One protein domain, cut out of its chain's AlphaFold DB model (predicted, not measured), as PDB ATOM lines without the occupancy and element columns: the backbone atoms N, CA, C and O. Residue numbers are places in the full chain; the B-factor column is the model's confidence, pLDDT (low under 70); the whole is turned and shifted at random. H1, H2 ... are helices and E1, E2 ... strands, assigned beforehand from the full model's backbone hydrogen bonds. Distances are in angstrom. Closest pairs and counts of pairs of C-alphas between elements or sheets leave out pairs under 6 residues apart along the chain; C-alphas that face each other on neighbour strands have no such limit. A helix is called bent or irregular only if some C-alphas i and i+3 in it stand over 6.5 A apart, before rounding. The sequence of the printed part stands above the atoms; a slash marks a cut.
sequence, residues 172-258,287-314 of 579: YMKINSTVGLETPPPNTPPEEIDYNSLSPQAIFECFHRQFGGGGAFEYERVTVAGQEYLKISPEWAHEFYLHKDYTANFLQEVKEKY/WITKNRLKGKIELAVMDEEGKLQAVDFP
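What this domain is: This is residues 172 to 258 and 287 to 314 of the 579 residues of the protein "Methyltransf_11 domain-containing protein" of Candidatus Uhrbacteria bacterium GW2011_GWE2_45_35 (UniProt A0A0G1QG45). A strongly twisted sheet of five strands has one helix, H2, over its inner strands E3 and E1, while H1 and H3 lie side by side past one end of the strands, where the long loop of residues 176 to 199, leading from E1 to H1, swings out with its C-alphas 10 to 22 A from the mean of all C-alphas. The short helix H4 lies near the start of E4, and the turn between E4 and E5 makes the opposite end of the longest axis from that loop. The printed part has 115 residues with four named helices and five named strands, in the order E1 H1 E2 E3 H2 H3 H4 E4 E5; the sheet runs E2 E3 E1 E4 E5, all antiparallel, and the class is mixed, helices and strands. It is compact, with a radius of gyration of the C-alphas of 14.3 A and spans of 46 by 31 by 26 A.

Where its parts are: Find C-alpha 172 at (-22.479, 25.753, -87.876), where E1, residues 172 to 175, begins. The other strands are E2, residues 219 to 224, 15.1 A; E3, residues 227 to 232, 15.6 A; E4, residues 297 to 302, 16.8 A; and E5, residues 308 to 311, ending at C-alpha 311 at (-21.102, 34.989, -90.272). From C-alpha 200 at (-9.004, 22.533, -80.127), H1 runs 19.8 A to residue 213. H2 is residues 234 to 243, 14.4 A; H3 is residues 247 to 253 and H4 residues 287 to 293. H1 and H3 are irregular: C-alphas 209 and 212 are 8.7 A apart, and 248 and 251 are 8.5 A apart.

How they stand to each other: Look first at E1, antiparallel to E4, with N 172 and O 300 at 2.8 A, and to E3, with N 173 and O 230 at 2.8 A. The hairpin E2 and E3 has N 222 and O 229 at 2.9 A; the hairpin E4 and E5 has N 309 and O 301 at 2.8 A. E1, H1 and E2 form a split strand-helix-strand unit, two strands running the same way with E3 between them, and its crossover is right-handed. H2 is on the sheet at a height of 9.8 A, along the strands, at 2 degrees to E1 on the local plane; its closest C-alphas to E1 are Ala 237 and Met 173, 7.0 A. H1 only grazes the sheet. H1 and H2 are close but not clearly touching, Phe 204 and Phe 240 having the closest C-alphas, 6.9 A, and are about perpendicular at 74 degrees. H1 and H3 are near each other; H3 and H4 are not on the sheet. Every O i to N i+4 pair is within hydrogen-bond range in H2 and H4, against 8 of 10 in H1 and 1 of 3 in H3, where 3 of 4 O i to N i+3 pairs are.

The domain as a whole: The two farthest C-alphas, those of Glu 192 and Glu 305, are 46.5 A apart. Residues 259 to 286 are not printed, and C-alphas 258 and 287 are 17.6 A apart across the cut. Of the links printed whole, E1 to H1 is long and the others are tight. No printed residue is under 70 in pLDDT.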
ATOM      1  N   TYR A 172     -23.329  26.813 -87.371       97.94
ATOM      2  CA  TYR A 172     -22.479  25.753 -87.876       97.94
ATOM      3  C   TYR A 172     -21.039  26.191 -87.626       97.94
ATOM      4  O   TYR A 172     -20.464  26.967 -88.391       97.94
ATOM      5  N   MET A 173     -20.483  25.745 -86.501       97.75
ATOM      6  CA  MET A 173     -19.124  26.065 -86.091       97.75
ATOM      7  C   MET A 173     -18.149  25.046 -86.669       97.75
ATOM      8  O   MET A 173     -18.303  23.839 -86.485       97.75
ATOM      9  N   LYS A 174     -17.100  25.534 -87.323       96.62
ATOM     10  CA  LYS A 174     -15.979  24.718 -87.780       96.62
ATOM     11  C   LYS A 174     -14.730  25.067 -86.986       96.62
ATOM     12  O   LYS A 174     -14.357  26.235 -86.873       96.62
ATOM     13  N   ILE A 175     -14.072  24.040 -86.458       95.50
ATOM     14  CA  ILE A 175     -12.783  24.146 -85.776       95.50
ATOM     15  C   ILE A 175     -11.702  23.777 -86.798       95.50
ATOM     16  O   ILE A 175     -11.596  22.631 -87.219       95.50
ATOM     17  N   ASN A 176     -10.914  24.758 -87.241       89.31
ATOM     18  CA  ASN A 176      -9.945  24.569 -88.329       89.31
ATOM     19  C   ASN A 176      -8.600  24.000 -87.870       89.31
ATOM     20  O   ASN A 176      -7.840  23.471 -88.678       89.31
ATOM     21  N   SER A 177      -8.260  24.172 -86.594       77.06
ATOM     22  CA  SER A 177      -6.966  23.759 -86.059       77.06
ATOM     23  C   SER A 177      -7.049  22.355 -85.475       77.06
ATOM     24  O   SER A 177      -7.768  22.140 -84.505       77.06
ATOM     25  N   THR A 178      -6.235  21.446 -86.007       77.50
ATOM     26  CA  THR A 178      -6.037  20.073 -85.508       77.50
ATOM     27  C   THR A 178      -4.699  19.899 -84.780       77.50
ATOM     28  O   THR A 178      -4.271  18.790 -84.483       77.50
ATOM     29  N   VAL A 179      -3.978  20.993 -84.512       83.50
ATOM     30  CA  VAL A 179      -2.690  20.934 -83.804       83.50
ATOM     31  C   VAL A 179      -2.918  20.479 -82.366       83.50
ATOM     32  O   VAL A 179      -3.578  21.193 -81.619       83.50
ATOM     33  N   GLY A 180      -2.343  19.334 -81.991       88.75
ATOM     34  CA  GLY A 180      -2.423  18.748 -80.651       88.75
ATOM     35  C   GLY A 180      -2.896  17.292 -80.688       88.75
ATOM     36  O   GLY A 180      -3.029  16.694 -81.754       88.75
ATOM     37  N   LEU A 181      -3.130  16.707 -79.517       89.69
ATOM     38  CA  LEU A 181      -3.730  15.383 -79.363       89.69
ATOM     39  C   LEU A 181      -5.249  15.468 -79.548       89.69
ATOM     40  O   LEU A 181      -5.906  16.279 -78.901       89.69
ATOM     41  N   GLU A 182      -5.816  14.600 -80.387       90.62
ATOM     42  CA  GLU A 182      -7.258  14.601 -80.702       90.62
ATOM     43  C   GLU A 182      -8.146  14.037 -79.584       90.62
ATOM     44  O   GLU A 182      -9.362  14.219 -79.585       90.62
ATOM     45  N   THR A 183      -7.541  13.378 -78.602       88.50
ATOM     46  CA  THR A 183      -8.208  12.907 -77.389       88.50
ATOM     47  C   THR A 183      -7.208  12.898 -76.237       88.50
ATOM     48  O   THR A 183      -6.044  12.551 -76.469       88.50
ATOM     49  N   PRO A 184      -7.633  13.194 -74.994       88.31
ATOM     50  CA  PRO A 184      -6.800  12.919 -73.828       88.31
ATOM     51  C   PRO A 184      -6.505  11.413 -73.717       88.31
ATOM     52  O   PRO A 184      -7.256  10.599 -74.273       88.31
ATOM     53  N   PRO A 185      -5.433  11.010 -73.011       85.50
ATOM     54  CA  PRO A 185      -5.149   9.599 -72.810       85.50
ATOM     55  C   PRO A 185      -6.333   8.883 -72.126       85.50
ATOM     56  O   PRO A 185      -7.021   9.472 -71.285       85.50
ATOM     57  N   PRO A 186      -6.627   7.623 -72.498       83.06
ATOM     58  CA  PRO A 186      -7.761   6.899 -71.934       83.06
ATOM     59  C   PRO A 186      -7.651   6.753 -70.412       83.06
ATOM     60  O   PRO A 186      -6.592   6.402 -69.900       83.06
ATOM     61  N   ASN A 187      -8.774   6.931 -69.713       84.31
ATOM     62  CA  ASN A 187      -8.889   6.817 -68.252       84.31
ATOM     63  C   ASN A 187      -8.040   7.816 -67.443       84.31
ATOM     64  O   ASN A 187      -7.848   7.594 -66.251       84.31
ATOM     65  N   THR A 188      -7.550   8.900 -68.051       85.44
ATOM     66  CA  THR A 188      -6.886   9.985 -67.314       85.44
ATOM     67  C   THR A 188      -7.929  10.845 -66.585       85.44
ATOM     68  O   THR A 188      -8.837  11.364 -67.246       85.44
ATOM     69  N   PRO A 189      -7.835  10.998 -65.250       87.12
ATOM     70  CA  PRO A 189      -8.681  11.919 -64.493       87.12
ATOM     71  C   PRO A 189      -8.538  13.369 -64.991       87.12
ATOM     72  O   PRO A 189      -7.439  13.741 -65.406       87.12
ATOM     73  N   PRO A 190      -9.595  14.207 -64.961       86.81
ATOM     74  CA  PRO A 190      -9.538  15.593 -65.442       86.81
ATOM     75  C   PRO A 190      -8.370  16.427 -64.899       86.81
ATOM     76  O   PRO A 190      -7.822  17.237 -65.643       86.81
ATOM     77  N   GLU A 191      -7.993  16.213 -63.639       87.31
ATOM     78  CA  GLU A 191      -6.879  16.842 -62.918       87.31
ATOM     79  C   GLU A 191      -5.484  16.438 -63.422       87.31
ATOM     80  O   GLU A 191      -4.519  17.166 -63.210       87.31
ATOM     81  N   GLU A 192      -5.374  15.311 -64.129       88.69
ATOM     82  CA  GLU A 192      -4.120  14.797 -64.694       88.69
ATOM     83  C   GLU A 192      -3.992  15.069 -66.204       88.69
ATOM     84  O   GLU A 192      -2.964  14.765 -66.816       88.69
ATOM     85  N   ILE A 193      -5.029  15.631 -66.838       89.75
ATOM     86  CA  ILE A 193      -5.001  15.962 -68.264       89.75
ATOM     87  C   ILE A 193      -4.140  17.211 -68.481       89.75
ATOM     88  O   ILE A 193      -4.472  18.300 -68.020       89.75
ATOM     89  N   ASP A 194      -3.079  17.087 -69.283       90.56
ATOM     90  CA  ASP A 194      -2.383  18.257 -69.827       90.56
ATOM     91  C   ASP A 194      -3.182  18.849 -70.993       90.56
ATOM     92  O   ASP A 194      -3.000  18.486 -72.159       90.56
ATOM     93  N   TYR A 195      -4.072  19.790 -70.679       91.81
ATOM     94  CA  TYR A 195      -4.901  20.472 -71.673       91.81
ATOM     95  C   TYR A 195      -4.077  21.251 -72.710       91.81
ATOM     96  O   TYR A 195      -4.557  21.455 -73.822       91.81
ATOM     97  N   ASN A 196      -2.832  21.649 -72.416       90.38
ATOM     98  CA  ASN A 196      -1.987  22.348 -73.394       90.38
ATOM     99  C   ASN A 196      -1.546  21.438 -74.547       90.38
ATOM    100  O   ASN A 196      -1.166  21.925 -75.611       90.38
ATOM    101  N   SER A 197      -1.588  20.121 -74.335       91.31
ATOM    102  CA  SER A 197      -1.239  19.126 -75.348       91.31
ATOM    103  C   SER A 197      -2.388  18.809 -76.312       91.31
ATOM    104  O   SER A 197      -2.160  18.169 -77.339       91.31
ATOM    105  N   LEU A 198      -3.616  19.232 -75.998       93.25
ATOM    106  CA  LEU A 198      -4.826  18.838 -76.717       93.25
ATOM    107  C   LEU A 198      -5.101  19.718 -77.942       93.25
ATOM    108  O   LEU A 198      -4.829  20.919 -77.952       93.25
ATOM    109  N   SER A 199      -5.693  19.115 -78.976       93.00
ATOM    110  CA  SER A 199      -6.220  19.859 -80.118       93.00
ATOM    111  C   SER A 199      -7.445  20.683 -79.700       93.00
ATOM    112  O   SER A 199      -8.174  20.287 -78.789       93.00
ATOM    113  N   PRO A 200      -7.760  21.803 -80.372       93.00
ATOM    114  CA  PRO A 200      -9.004  22.533 -80.127       93.00
ATOM    115  C   PRO A 200     -10.270  21.672 -80.258       93.00
ATOM    116  O   PRO A 200     -11.247  21.923 -79.557       93.00
ATOM    117  N   GLN A 201     -10.250  20.639 -81.106       93.88
ATOM    118  CA  GLN A 201     -11.344  19.673 -81.204       93.88
ATOM    119  C   GLN A 201     -11.450  18.818 -79.932       93.88
ATOM    120  O   GLN A 201     -12.543  18.648 -79.397       93.88
ATOM    121  N   ALA A 202     -10.327  18.326 -79.407       94.19
ATOM    122  CA  ALA A 202     -10.291  17.601 -78.139       94.19
ATOM    123  C   ALA A 202     -10.687  18.493 -76.951       94.19
ATOM    124  O   ALA A 202     -11.397  18.043 -76.052       94.19
ATOM    125  N   ILE A 203     -10.282  19.768 -76.968       95.81
ATOM    126  CA  ILE A 203     -10.687  20.770 -75.975       95.81
ATOM    127  C   ILE A 203     -12.196  21.004 -76.021       95.81
ATOM    128  O   ILE A 203     -12.804  21.094 -74.961       95.81
ATOM    129  N   PHE A 204     -12.822  21.032 -77.201       95.75
ATOM    130  CA  PHE A 204     -14.284  21.104 -77.316       95.75
ATOM    131  C   PHE A 204     -14.973  19.917 -76.635       95.75
ATOM    132  O   PHE A 204     -15.907  20.101 -75.858       95.75
ATOM    133  N   GLU A 205     -14.474  18.703 -76.863       93.88
ATOM    134  CA  GLU A 205     -15.014  17.494 -76.233       93.88
ATOM    135  C   GLU A 205     -14.819  17.498 -74.707       93.88
ATOM    136  O   GLU A 205     -15.711  17.099 -73.957       93.88
ATOM    137  N   CYS A 206     -13.673  17.980 -74.218       94.19
ATOM    138  CA  CYS A 206     -13.456  18.192 -72.786       94.19
ATOM    139  C   CYS A 206     -14.403  19.256 -72.223       94.19
ATOM    140  O   CYS A 206     -15.007  19.027 -71.179       94.19
ATOM    141  N   PHE A 207     -14.578  20.371 -72.933       95.19
ATOM    142  CA  PHE A 207     -15.462  21.466 -72.544       95.19
ATOM    143  C   PHE A 207     -16.905  20.973 -72.407       95.19
ATOM    144  O   PHE A 207     -17.494  21.111 -71.344       95.19
ATOM    145  N   HIS A 208     -17.439  20.276 -73.409       94.94
ATOM    146  CA  HIS A 208     -18.784  19.697 -73.358       94.94
ATOM    147  C   HIS A 208     -18.986  18.718 -72.180       94.94
ATOM    148  O   HIS A 208     -20.026  18.725 -71.519       94.94
ATOM    149  N   ARG A 209     -17.979  17.886 -71.877       92.06
ATOM    150  CA  ARG A 209     -18.053  16.906 -70.779       92.06
ATOM    151  C   ARG A 209     -17.898  17.500 -69.383       92.06
ATOM    152  O   ARG A 209     -18.323  16.850 -68.435       92.06
ATOM    153  N   GLN A 210     -17.242  18.646 -69.239       91.69
ATOM    154  CA  GLN A 210     -16.840  19.170 -67.927       91.69
ATOM    155  C   GLN A 210     -17.549  20.474 -67.556       91.69
ATOM    156  O   GLN A 210     -17.778  20.720 -66.371       91.69
ATOM    157  N   PHE A 211     -17.920  21.294 -68.541       91.94
ATOM    158  CA  PHE A 211     -18.533  22.594 -68.301       91.94
ATOM    159  C   PHE A 211     -19.843  22.454 -67.524       91.94
ATOM    160  O   PHE A 211     -20.705  21.648 -67.887       91.94
ATOM    161  N   GLY A 212     -19.974  23.209 -66.430       80.06
ATOM    162  CA  GLY A 212     -21.156  23.166 -65.563       80.06
ATOM    163  C   GLY A 212     -21.453  21.793 -64.935       80.06
ATOM    164  O   GLY A 212     -22.594  21.539 -64.566       80.06
ATOM    165  N   GLY A 213     -20.463  20.896 -64.836       78.69
ATOM    166  CA  GLY A 213     -20.657  19.515 -64.368       78.69
ATOM    167  C   GLY A 213     -20.945  18.494 -65.478       78.69
ATOM    168  O   GLY A 213     -21.134  17.317 -65.176       78.69
ATOM    169  N   GLY A 214     -20.922  18.926 -66.744       84.00
ATOM    170  CA  GLY A 214     -21.048  18.087 -67.934       84.00
ATOM    171  C   GLY A 214     -22.451  18.057 -68.534       84.00
ATOM    172  O   GLY A 214     -23.448  17.970 -67.821       84.00
ATOM    173  N   GLY A 215     -22.526  18.117 -69.870       78.19
ATOM    174  CA  GLY A 215     -23.801  18.093 -70.599       78.19
ATOM    175  C   GLY A 215     -24.610  19.387 -70.478       78.19
ATOM    176  O   GLY A 215     -25.830  19.368 -70.606       78.19
ATOM    177  N   ALA A 216     -23.946  20.521 -70.227       88.06
ATOM    178  CA  ALA A 216     -24.600  21.829 -70.129       88.06
ATOM    179  C   ALA A 216     -25.293  22.269 -71.435       88.06
ATOM    180  O   ALA A 216     -26.126  23.177 -71.418       88.06
ATOM    181  N   PHE A 217     -24.944  21.649 -72.566       93.69
ATOM    182  CA  PHE A 217     -25.488  21.966 -73.876       93.69
ATOM    183  C   PHE A 217     -25.450  20.782 -74.833       93.69
ATOM    184  O   PHE A 217     -24.602  19.910 -74.711       93.69
ATOM    185  N   GLU A 218     -26.325  20.816 -75.835       94.62
ATOM    186  CA  GLU A 218     -26.376  19.834 -76.918       94.62
ATOM    187  C   GLU A 218     -25.695  20.371 -78.184       94.62
ATOM    188  O   GLU A 218     -25.714  21.578 -78.464       94.62
ATOM    189  N   TYR A 219     -25.132  19.469 -78.986       97.25
ATOM    190  CA  TYR A 219     -24.613  19.774 -80.319       97.25
ATOM    191  C   TYR A 219     -24.759  18.572 -81.259       97.25
ATOM    192  O   TYR A 219     -24.818  17.422 -80.830       97.25
ATOM    193  N   GLU A 220     -24.786  18.838 -82.564       97.44
ATOM    194  CA  GLU A 220     -24.848  17.814 -83.606       97.44
ATOM    195  C   GLU A 220     -23.640  17.946 -84.541       97.44
ATOM    196  O   GLU A 220     -23.322  19.039 -85.012       97.44
ATOM    197  N   ARG A 221     -22.968  16.831 -84.846       96.88
ATOM    198  CA  ARG A 221     -21.970  16.790 -85.923       96.88
ATOM    199  C   ARG A 221     -22.684  16.591 -87.249       96.88
ATOM    200  O   ARG A 221     -23.321  15.562 -87.463       96.88
ATOM    201  N   VAL A 222     -22.556  17.563 -88.141       96.44
ATOM    202  CA  VAL A 222     -23.236  17.568 -89.438       96.44
ATOM    203  C   VAL A 222     -22.236  17.751 -90.565       96.44
ATOM    204  O   VAL A 222     -21.312  18.555 -90.471       96.44
ATOM    205  N   THR A 223     -22.448  17.030 -91.661       95.62
ATOM    206  CA  THR A 223     -21.636  17.176 -92.871       95.62
ATOM    207  C   THR A 223     -22.415  17.967 -93.908       95.62
ATOM    208  O   THR A 223     -23.431  17.496 -94.418       95.62
ATOM    209  N   VAL A 224     -21.918  19.151 -94.261       92.69
ATOM    210  CA  VAL A 224     -22.498  20.005 -95.304       92.69
ATOM    211  C   VAL A 224     -21.470  20.183 -96.412       92.69
ATOM    212  O   VAL A 224     -20.343  20.599 -96.162       92.69
ATOM    213  N   ALA A 225     -21.844  19.819 -97.643       89.25
ATOM    214  CA  ALA A 225     -20.963  19.862 -98.815       89.25
ATOM    215  C   ALA A 225     -19.599  19.157 -98.610       89.25
ATOM    216  O   ALA A 225     -18.572  19.608 -99.109       89.25
ATOM    217  N   GLY A 226     -19.588  18.041 -97.869       90.38
ATOM    218  CA  GLY A 226     -18.380  17.248 -97.596       90.38
ATOM    219  C   GLY A 226     -17.487  17.787 -96.473       90.38
ATOM    220  O   GLY A 226     -16.434  17.209 -96.220       90.38
ATOM    221  N   GLN A 227     -17.903  18.855 -95.791       91.94
ATOM    222  CA  GLN A 227     -17.202  19.434 -94.649       91.94
ATOM    223  C   GLN A 227     -17.993  19.192 -93.359       91.94
ATOM    224  O   GLN A 227     -19.200  19.424 -93.324       91.94
ATOM    225  N   GLU A 228     -17.312  18.739 -92.304       94.12
ATOM    226  CA  GLU A 228     -17.906  18.571 -90.971       94.12
ATOM    227  C   GLU A 228     -18.013  19.919 -90.236       94.12
ATOM    228  O   GLU A 228     -17.079  20.727 -90.277       94.12
ATOM    229  N   TYR A 229     -19.145  20.120 -89.559       97.06
ATOM    230  CA  TYR A 229     -19.454  21.241 -88.677       97.06
ATOM    231  C   TYR A 229     -20.072  20.738 -87.370       97.06
ATOM    232  O   TYR A 229     -20.742  19.705 -87.332       97.06
ATOM    233  N   LEU A 230     -19.910  21.531 -86.315       97.75
ATOM    234  CA  LEU A 230     -20.659  21.427 -85.072       97.75
ATOM    235  C   LEU A 230     -21.866  22.360 -85.178       97.75
ATOM    236  O   LEU A 230     -21.712  23.581 -85.141       97.75
ATOM    237  N   LYS A 231     -23.062  21.796 -85.340       98.00
ATOM    238  CA  LYS A 231     -24.317  22.539 -85.237       98.00
ATOM    239  C   LYS A 231     -24.656  22.697 -83.760       98.00
ATOM    240  O   LYS A 231     -24.928  21.715 -83.073       98.00
ATOM    241  N   ILE A 232     -24.604  23.928 -83.272       97.69
ATOM    242  CA  ILE A 232     -24.664  24.254 -81.845       97.69
ATOM    243  C   ILE A 232     -25.364  25.602 -81.651       97.69
ATOM    244  O   ILE A 232     -25.389  26.434 -82.559       97.69
ATOM    245  N   SER A 233     -25.942  25.844 -80.473       96.88
ATOM    246  CA  SER A 233     -26.487  27.172 -80.173       96.88
ATOM    247  C   SER A 233     -25.379  28.249 -80.213       96.88
ATOM    248  O   SER A 233     -24.242  27.957 -79.822       96.88
ATOM    249  N   PRO A 234     -25.695  29.496 -80.599       96.44
ATOM    250  CA  PRO A 234     -24.721  30.588 -80.650       96.44
ATOM    251  C   PRO A 234     -24.035  30.872 -79.312       96.44
ATOM    252  O   PRO A 234     -22.834  31.130 -79.294       96.44
ATOM    253  N   GLU A 235     -24.783  30.795 -78.205       95.31
ATOM    254  CA  GLU A 235     -24.275  30.979 -76.839       95.31
ATOM    255  C   GLU A 235     -23.120  30.021 -76.555       95.31
ATOM    256  O   GLU A 235     -22.014  30.458 -76.259       95.31
ATOM    257  N   TRP A 236     -23.339  28.723 -76.752       96.12
ATOM    258  CA  TRP A 236     -22.336  27.705 -76.440       96.12
ATOM    259  C   TRP A 236     -21.158  27.676 -77.413       96.12
ATOM    260  O   TRP A 236     -20.038  27.373 -77.001       96.12
ATOM    261  N   ALA A 237     -21.360  28.062 -78.679       97.12
ATOM    262  CA  ALA A 237     -20.234  28.342 -79.567       97.12
ATOM    263  C   ALA A 237     -19.384  29.496 -79.016       97.12
ATOM    264  O   ALA A 237     -18.163  29.358 -78.933       97.12
ATOM    265  N   HIS A 238     -20.025  30.607 -78.626       96.25
ATOM    266  CA  HIS A 238     -19.350  31.790 -78.091       96.25
ATOM    267  C   HIS A 238     -18.590  31.487 -76.805       96.25
ATOM    268  O   HIS A 238     -17.401  31.789 -76.712       96.25
ATOM    269  N   GLU A 239     -19.246  30.804 -75.873       95.69
ATOM    270  CA  GLU A 239     -18.657  30.331 -74.631       95.69
ATOM    271  C   GLU A 239     -17.398  29.501 -74.914       95.69
ATOM    272  O   GLU A 239     -16.305  29.835 -74.452       95.69
ATOM    273  N   PHE A 240     -17.510  28.483 -75.771       96.12
ATOM    274  CA  PHE A 240     -16.406  27.580 -76.070       96.12
ATOM    275  C   PHE A 240     -15.171  28.303 -76.622       96.12
ATOM    276  O   PHE A 240     -14.068  28.129 -76.097       96.12
ATOM    277  N   TYR A 241     -15.297  29.108 -77.684       94.88
ATOM    278  CA  TYR A 241     -14.097  29.700 -78.289       94.88
ATOM    279  C   TYR A 241     -13.500  30.850 -77.470       94.88
ATOM    280  O   TYR A 241     -12.339  31.209 -77.697       94.88
ATOM    281  N   LEU A 242     -14.246  31.407 -76.511       93.69
ATOM    282  CA  LEU A 242     -13.699  32.300 -75.492       93.69
ATOM    283  C   LEU A 242     -12.887  31.535 -74.436       93.69
ATOM    284  O   LEU A 242     -11.899  32.081 -73.942       93.69
ATOM    285  N   HIS A 243     -13.201  30.262 -74.186       93.62
ATOM    286  CA  HIS A 243     -12.488  29.392 -73.243       93.62
ATOM    287  C   HIS A 243     -11.302  28.642 -73.858       93.62
ATOM    288  O   HIS A 243     -10.284  28.448 -73.199       93.62
ATOM    289  N   LYS A 244     -11.389  28.252 -75.137       93.12
ATOM    290  CA  LYS A 244     -10.532  27.219 -75.758       93.12
ATOM    291  C   LYS A 244      -9.010  27.399 -75.647       93.12
ATOM    292  O   LYS A 244      -8.285  26.441 -75.874       93.12
ATOM    293  N   ASP A 245      -8.521  28.617 -75.402       90.19
ATOM    294  CA  ASP A 245      -7.079  28.905 -75.329       90.19
ATOM    295  C   ASP A 245      -6.572  29.063 -73.883       90.19
ATOM    296  O   ASP A 245      -5.375  29.245 -73.681       90.19
ATOM    297  N   TYR A 246      -7.445  28.985 -72.873       88.75
ATOM    298  CA  TYR A 246      -7.059  29.017 -71.459       88.75
ATOM    299  C   TYR A 246      -6.723  27.614 -70.937       88.75
ATOM    300  O   TYR A 246      -7.167  27.187 -69.875       88.75
ATOM    301  N   THR A 247      -5.917  26.876 -71.695       89.50
ATOM    302  CA  THR A 247      -5.578  25.475 -71.411       89.50
ATOM    303  C   THR A 247      -4.785  25.301 -70.116       89.50
ATOM    304  O   THR A 247      -4.961  24.306 -69.425       89.50
ATOM    305  N   ALA A 248      -3.969  26.287 -69.732       82.19
ATOM    306  CA  ALA A 248      -3.193  26.241 -68.490       82.19
ATOM    307  C   ALA A 248      -4.057  26.274 -67.215       82.19
ATOM    308  O   ALA A 248      -3.642  25.728 -66.203       82.19
ATOM    309  N   ASN A 249      -5.251  26.875 -67.276       83.94
ATOM    310  CA  ASN A 249      -6.193  26.978 -66.154       83.94
ATOM    311  C   ASN A 249      -7.540  26.313 -66.492       83.94
ATOM    312  O   ASN A 249      -8.567  26.671 -65.926       83.94
ATOM    313  N   PHE A 250      -7.567  25.367 -67.439       90.12
ATOM    314  CA  PHE A 250      -8.810  24.883 -68.051       90.12
ATOM    315  C   PHE A 250      -9.865  24.437 -67.028       90.12
ATOM    316  O   PHE A 250     -11.032  24.785 -67.160       90.12
ATOM    317  N   LEU A 251      -9.450  23.715 -65.981       89.00
ATOM    318  CA  LEU A 251     -10.341  23.211 -64.928       89.00
ATOM    319  C   LEU A 251     -11.005  24.316 -64.095       89.00
ATOM    320  O   LEU A 251     -12.070  24.088 -63.525       89.00
ATOM    321  N   GLN A 252     -10.371  25.483 -63.992       84.81
ATOM    322  CA  GLN A 252     -10.934  26.670 -63.350       84.81
ATOM    323  C   GLN A 252     -11.944  27.306 -64.304       84.81
ATOM    324  O   GLN A 252     -13.090  27.530 -63.931       84.81
ATOM    325  N   GLU A 253     -11.526  27.522 -65.551       89.75
ATOM    326  CA  GLU A 253     -12.320  28.238 -66.549       89.75
ATOM    327  C   GLU A 253     -13.636  27.513 -66.863       89.75
ATOM    328  O   GLU A 253     -14.673  28.147 -66.961       89.75
ATOM    329  N   VAL A 254     -13.664  26.175 -66.920       91.25
ATOM    330  CA  VAL A 254     -14.918  25.424 -67.167       91.25
ATOM    331  C   VAL A 254     -15.952  25.497 -66.032       91.25
ATOM    332  O   VAL A 254     -17.055  24.959 -66.167       91.25
ATOM    333  N   LYS A 255     -15.609  26.129 -64.904       89.31
ATOM    334  CA  LYS A 255     -16.529  26.407 -63.790       89.31
ATOM    335  C   LYS A 255     -17.135  27.810 -63.875       89.31
ATOM    336  O   LYS A 255     -18.027  28.122 -63.087       89.31
ATOM    337  N   GLU A 256     -16.663  28.638 -64.800       91.00
ATOM    338  CA  GLU A 256     -17.109  30.010 -65.001       91.00
ATOM    339  C   GLU A 256     -17.952  30.092 -66.269       91.00
ATOM    340  O   GLU A 256     -17.549  29.634 -67.332       91.00
ATOM    341  N   LYS A 257     -19.134  30.698 -66.167       93.88
ATOM    342  CA  LYS A 257     -19.933  31.063 -67.330       93.88
ATOM    343  C   LYS A 257     -19.693  32.525 -67.673       93.88
ATOM    344  O   LYS A 257     -20.218  33.415 -67.009       93.88
ATOM    345  N   TYR A 258     -18.950  32.765 -68.744       94.06
ATOM    346  CA  TYR A 258     -18.644  34.092 -69.262       94.06
ATOM    347  C   TYR A 258     -19.905  34.799 -69.769       94.06
ATOM    348  O   TYR A 258     -20.145  35.959 -69.436       94.06
ATOM    349  N   TRP A 287      -7.740  41.906 -80.348       84.56
ATOM    350  CA  TRP A 287      -6.642  40.989 -80.071       84.56
ATOM    351  C   TRP A 287      -7.143  39.544 -80.009       84.56
ATOM    352  O   TRP A 287      -6.529  38.672 -80.626       84.56
ATOM    353  N   ILE A 288      -8.277  39.289 -79.347       86.50
ATOM    354  CA  ILE A 288      -8.908  37.962 -79.327       86.50
ATOM    355  C   ILE A 288      -9.304  37.563 -80.751       86.50
ATOM    356  O   ILE A 288      -8.904  36.497 -81.220       86.50
ATOM    357  N   THR A 289     -10.000  38.433 -81.488       88.38
ATOM    358  CA  THR A 289     -10.409  38.128 -82.867       88.38
ATOM    359  C   THR A 289      -9.214  37.762 -83.739       88.38
ATOM    360  O   THR A 289      -9.228  36.737 -84.417       88.38
ATOM    361  N   LYS A 290      -8.149  38.566 -83.701       88.06
ATOM    362  CA  LYS A 290      -6.975  38.393 -84.557       88.06
ATOM    363  C   LYS A 290      -6.122  37.187 -84.171       88.06
ATOM    364  O   LYS A 290      -5.653  36.486 -85.061       88.06
ATOM    365  N   ASN A 291      -5.885  36.968 -82.877       84.94
ATOM    366  CA  ASN A 291      -4.895  35.991 -82.408       84.94
ATOM    367  C   ASN A 291      -5.517  34.652 -81.990       84.94
ATOM    368  O   ASN A 291      -4.842  33.619 -82.026       84.94
ATOM    369  N   ARG A 292      -6.797  34.643 -81.600       88.81
ATOM    370  CA  ARG A 292      -7.479  33.461 -81.052       88.81
ATOM    371  C   ARG A 292      -8.558  32.897 -81.968       88.81
ATOM    372  O   ARG A 292      -8.723  31.677 -81.971       88.81
ATOM    373  N   LEU A 293      -9.245  33.728 -82.755       91.81
ATOM    374  CA  LEU A 293     -10.407  33.289 -83.540       91.81
ATOM    375  C   LEU A 293     -10.115  33.159 -85.038       91.81
ATOM    376  O   LEU A 293     -10.325  32.094 -85.618       91.81
ATOM    377  N   LYS A 294      -9.588  34.214 -85.669       91.06
ATOM    378  CA  LYS A 294      -9.384  34.275 -87.121       91.06
ATOM    379  C   LYS A 294      -8.497  33.129 -87.613       91.06
ATOM    380  O   LYS A 294      -7.373  32.955 -87.150       91.06
ATOM    381  N   GLY A 295      -9.014  32.357 -88.571       90.75
ATOM    382  CA  GLY A 295      -8.335  31.194 -89.154       90.75
ATOM    383  C   GLY A 295      -8.345  29.936 -88.277       90.75
ATOM    384  O   GLY A 295      -7.926  28.882 -88.743       90.75
ATOM    385  N   LYS A 296      -8.839  30.017 -87.037       93.50
ATOM    386  CA  LYS A 296      -8.930  28.893 -86.090       93.50
ATOM    387  C   LYS A 296     -10.364  28.399 -85.920       93.50
ATOM    388  O   LYS A 296     -10.564  27.198 -85.767       93.50
ATOM    389  N   ILE A 297     -11.326  29.315 -85.958       96.00
ATOM    390  CA  ILE A 297     -12.762  29.044 -85.898       96.00
ATOM    391  C   ILE A 297     -13.424  29.724 -87.099       96.00
ATOM    392  O   ILE A 297     -13.034  30.829 -87.479       96.00
ATOM    393  N   GLU A 298     -14.421  29.070 -87.678       96.25
ATOM    394  CA  GLU A 298     -15.352  29.655 -88.643       96.25
ATOM    395  C   GLU A 298     -16.779  29.434 -88.142       96.25
ATOM    396  O   GLU A 298     -17.086  28.383 -87.576       96.25
ATOM    397  N   LEU A 299     -17.639  30.429 -88.348       96.50
ATOM    398  CA  LEU A 299     -19.059  30.353 -88.035       96.50
ATOM    399  C   LEU A 299     -19.856  30.545 -89.321       96.50
ATOM    400  O   LEU A 299     -19.528  31.401 -90.146       96.50
ATOM    401  N   ALA A 300     -20.916  29.766 -89.473       96.81
ATOM    402  CA  ALA A 300     -21.888  29.934 -90.539       96.81
ATOM    403  C   ALA A 300     -23.313  29.723 -90.020       96.81
ATOM    404  O   ALA A 300     -23.524  29.056 -89.009       96.81
ATOM    405  N   VAL A 301     -24.289  30.266 -90.737       95.81
ATOM    406  CA  VAL A 301     -25.718  29.986 -90.551       95.81
ATOM    407  C   VAL A 301     -26.277  29.355 -91.819       95.81
ATOM    408  O   VAL A 301     -25.747  29.579 -92.908       95.81
ATOM    409  N   MET A 302     -27.318  28.542 -91.681       94.38
ATOM    410  CA  MET A 302     -28.017  27.974 -92.831       94.38
ATOM    411  C   MET A 302     -29.039  28.988 -93.354       94.38
ATOM    412  O   MET A 302     -29.840  29.490 -92.567       94.38
ATOM    413  N   ASP A 303     -29.011  29.290 -94.651       91.44
ATOM    414  CA  ASP A 303     -30.059  30.078 -95.307       91.44
ATOM    415  C   ASP A 303     -31.312  29.237 -95.621       91.44
ATOM    416  O   ASP A 303     -31.346  28.018 -95.413       91.44
ATOM    417  N   GLU A 304     -32.369  29.897 -96.102       89.50
ATOM    418  CA  GLU A 304     -33.651  29.259 -96.435       89.50
ATOM    419  C   GLU A 304     -33.510  28.219 -97.564       89.50
ATOM    420  O   GLU A 304     -34.278  27.257 -97.632       89.50
ATOM    421  N   GLU A 305     -32.500  28.366 -98.425       87.81
ATOM    422  CA  GLU A 305     -32.172  27.441 -99.508       87.81
ATOM    423  C   GLU A 305     -31.275  26.265 -99.078       87.81
ATOM    424  O   GLU A 305     -30.917  25.425 -99.914       87.81
ATOM    425  N   GLY A 306     -30.908  26.175 -97.797       86.00
ATOM    426  CA  GLY A 306     -30.084  25.095 -97.260       86.00
ATOM    427  C   GLY A 306     -28.593  25.218 -97.593       86.00
ATOM    428  O   GLY A 306     -27.890  24.203 -97.650       86.00
ATOM    429  N   LYS A 307     -28.091  26.435 -97.830       91.62
ATOM    430  CA  LYS A 307     -26.662  26.733 -97.993       91.62
ATOM    431  C   LYS A 307     -26.107  27.438 -96.760       91.62
ATOM    432  O   LYS A 307     -26.773  28.229 -96.102       91.62
ATOM    433  N   LEU A 308     -24.837  27.164 -96.466       94.81
ATOM    434  CA  LEU A 308     -24.127  27.825 -95.376       94.81
ATOM    435  C   LEU A 308     -23.625  29.201 -95.809       94.81
ATOM    436  O   LEU A 308     -22.864  29.318 -96.770       94.81
ATOM    437  N   GLN A 309     -24.009  30.219 -95.046       95.00
ATOM    438  CA  GLN A 309     -23.537  31.591 -95.162       95.00
ATOM    439  C   GLN A 309     -22.608  31.892 -93.991       95.00
ATOM    440  O   GLN A 309     -23.001  31.751 -92.833       95.00
ATOM    441  N   ALA A 310     -21.368  32.287 -94.282       94.81
ATOM    442  CA  ALA A 310     -20.414  32.668 -93.247       94.81
ATOM    443  C   ALA A 310     -20.926  33.886 -92.469       94.81
ATOM    444  O   ALA A 310     -21.465  34.823 -93.061       94.81
ATOM    445  N   VAL A 311     -20.728  33.880 -91.153       94.81
ATOM    446  CA  VAL A 311     -21.102  34.989 -90.272       94.81
ATOM    447  C   VAL A 311     -19.908  35.449 -89.454       94.81
ATOM    448  O   VAL A 311     -19.012  34.668 -89.127       94.81
ATOM    449  N   ASP A 312     -19.905  36.736 -89.123       93.38
ATOM    450  CA  ASP A 312     -18.900  37.310 -88.239       93.38
ATOM    451  C   ASP A 312     -19.082  36.818 -86.799       93.38
ATOM    452  O   ASP A 312     -20.165  36.407 -86.372       93.38
ATOM    453  N   PHE A 313     -17.999  36.886 -86.026       93.94
ATOM    454  CA  PHE A 313     -18.080  36.639 -84.594       93.94
ATOM    455  C   PHE A 313     -18.919  37.733 -83.917       93.94
ATOM    456  O   PHE A 313     -18.723  38.913 -84.219       93.94
ATOM    457  N   PRO A 314     -19.803  37.375 -82.972       93.25
ATOM    458  CA  PRO A 314     -20.445  38.354 -82.108       93.25
ATOM    459  C   PRO A 314     -19.404  39.133 -81.275       93.25
ATOM    460  O   PRO A 314     -18.285  38.638 -81.061       93.25
TER     461      PRO A 314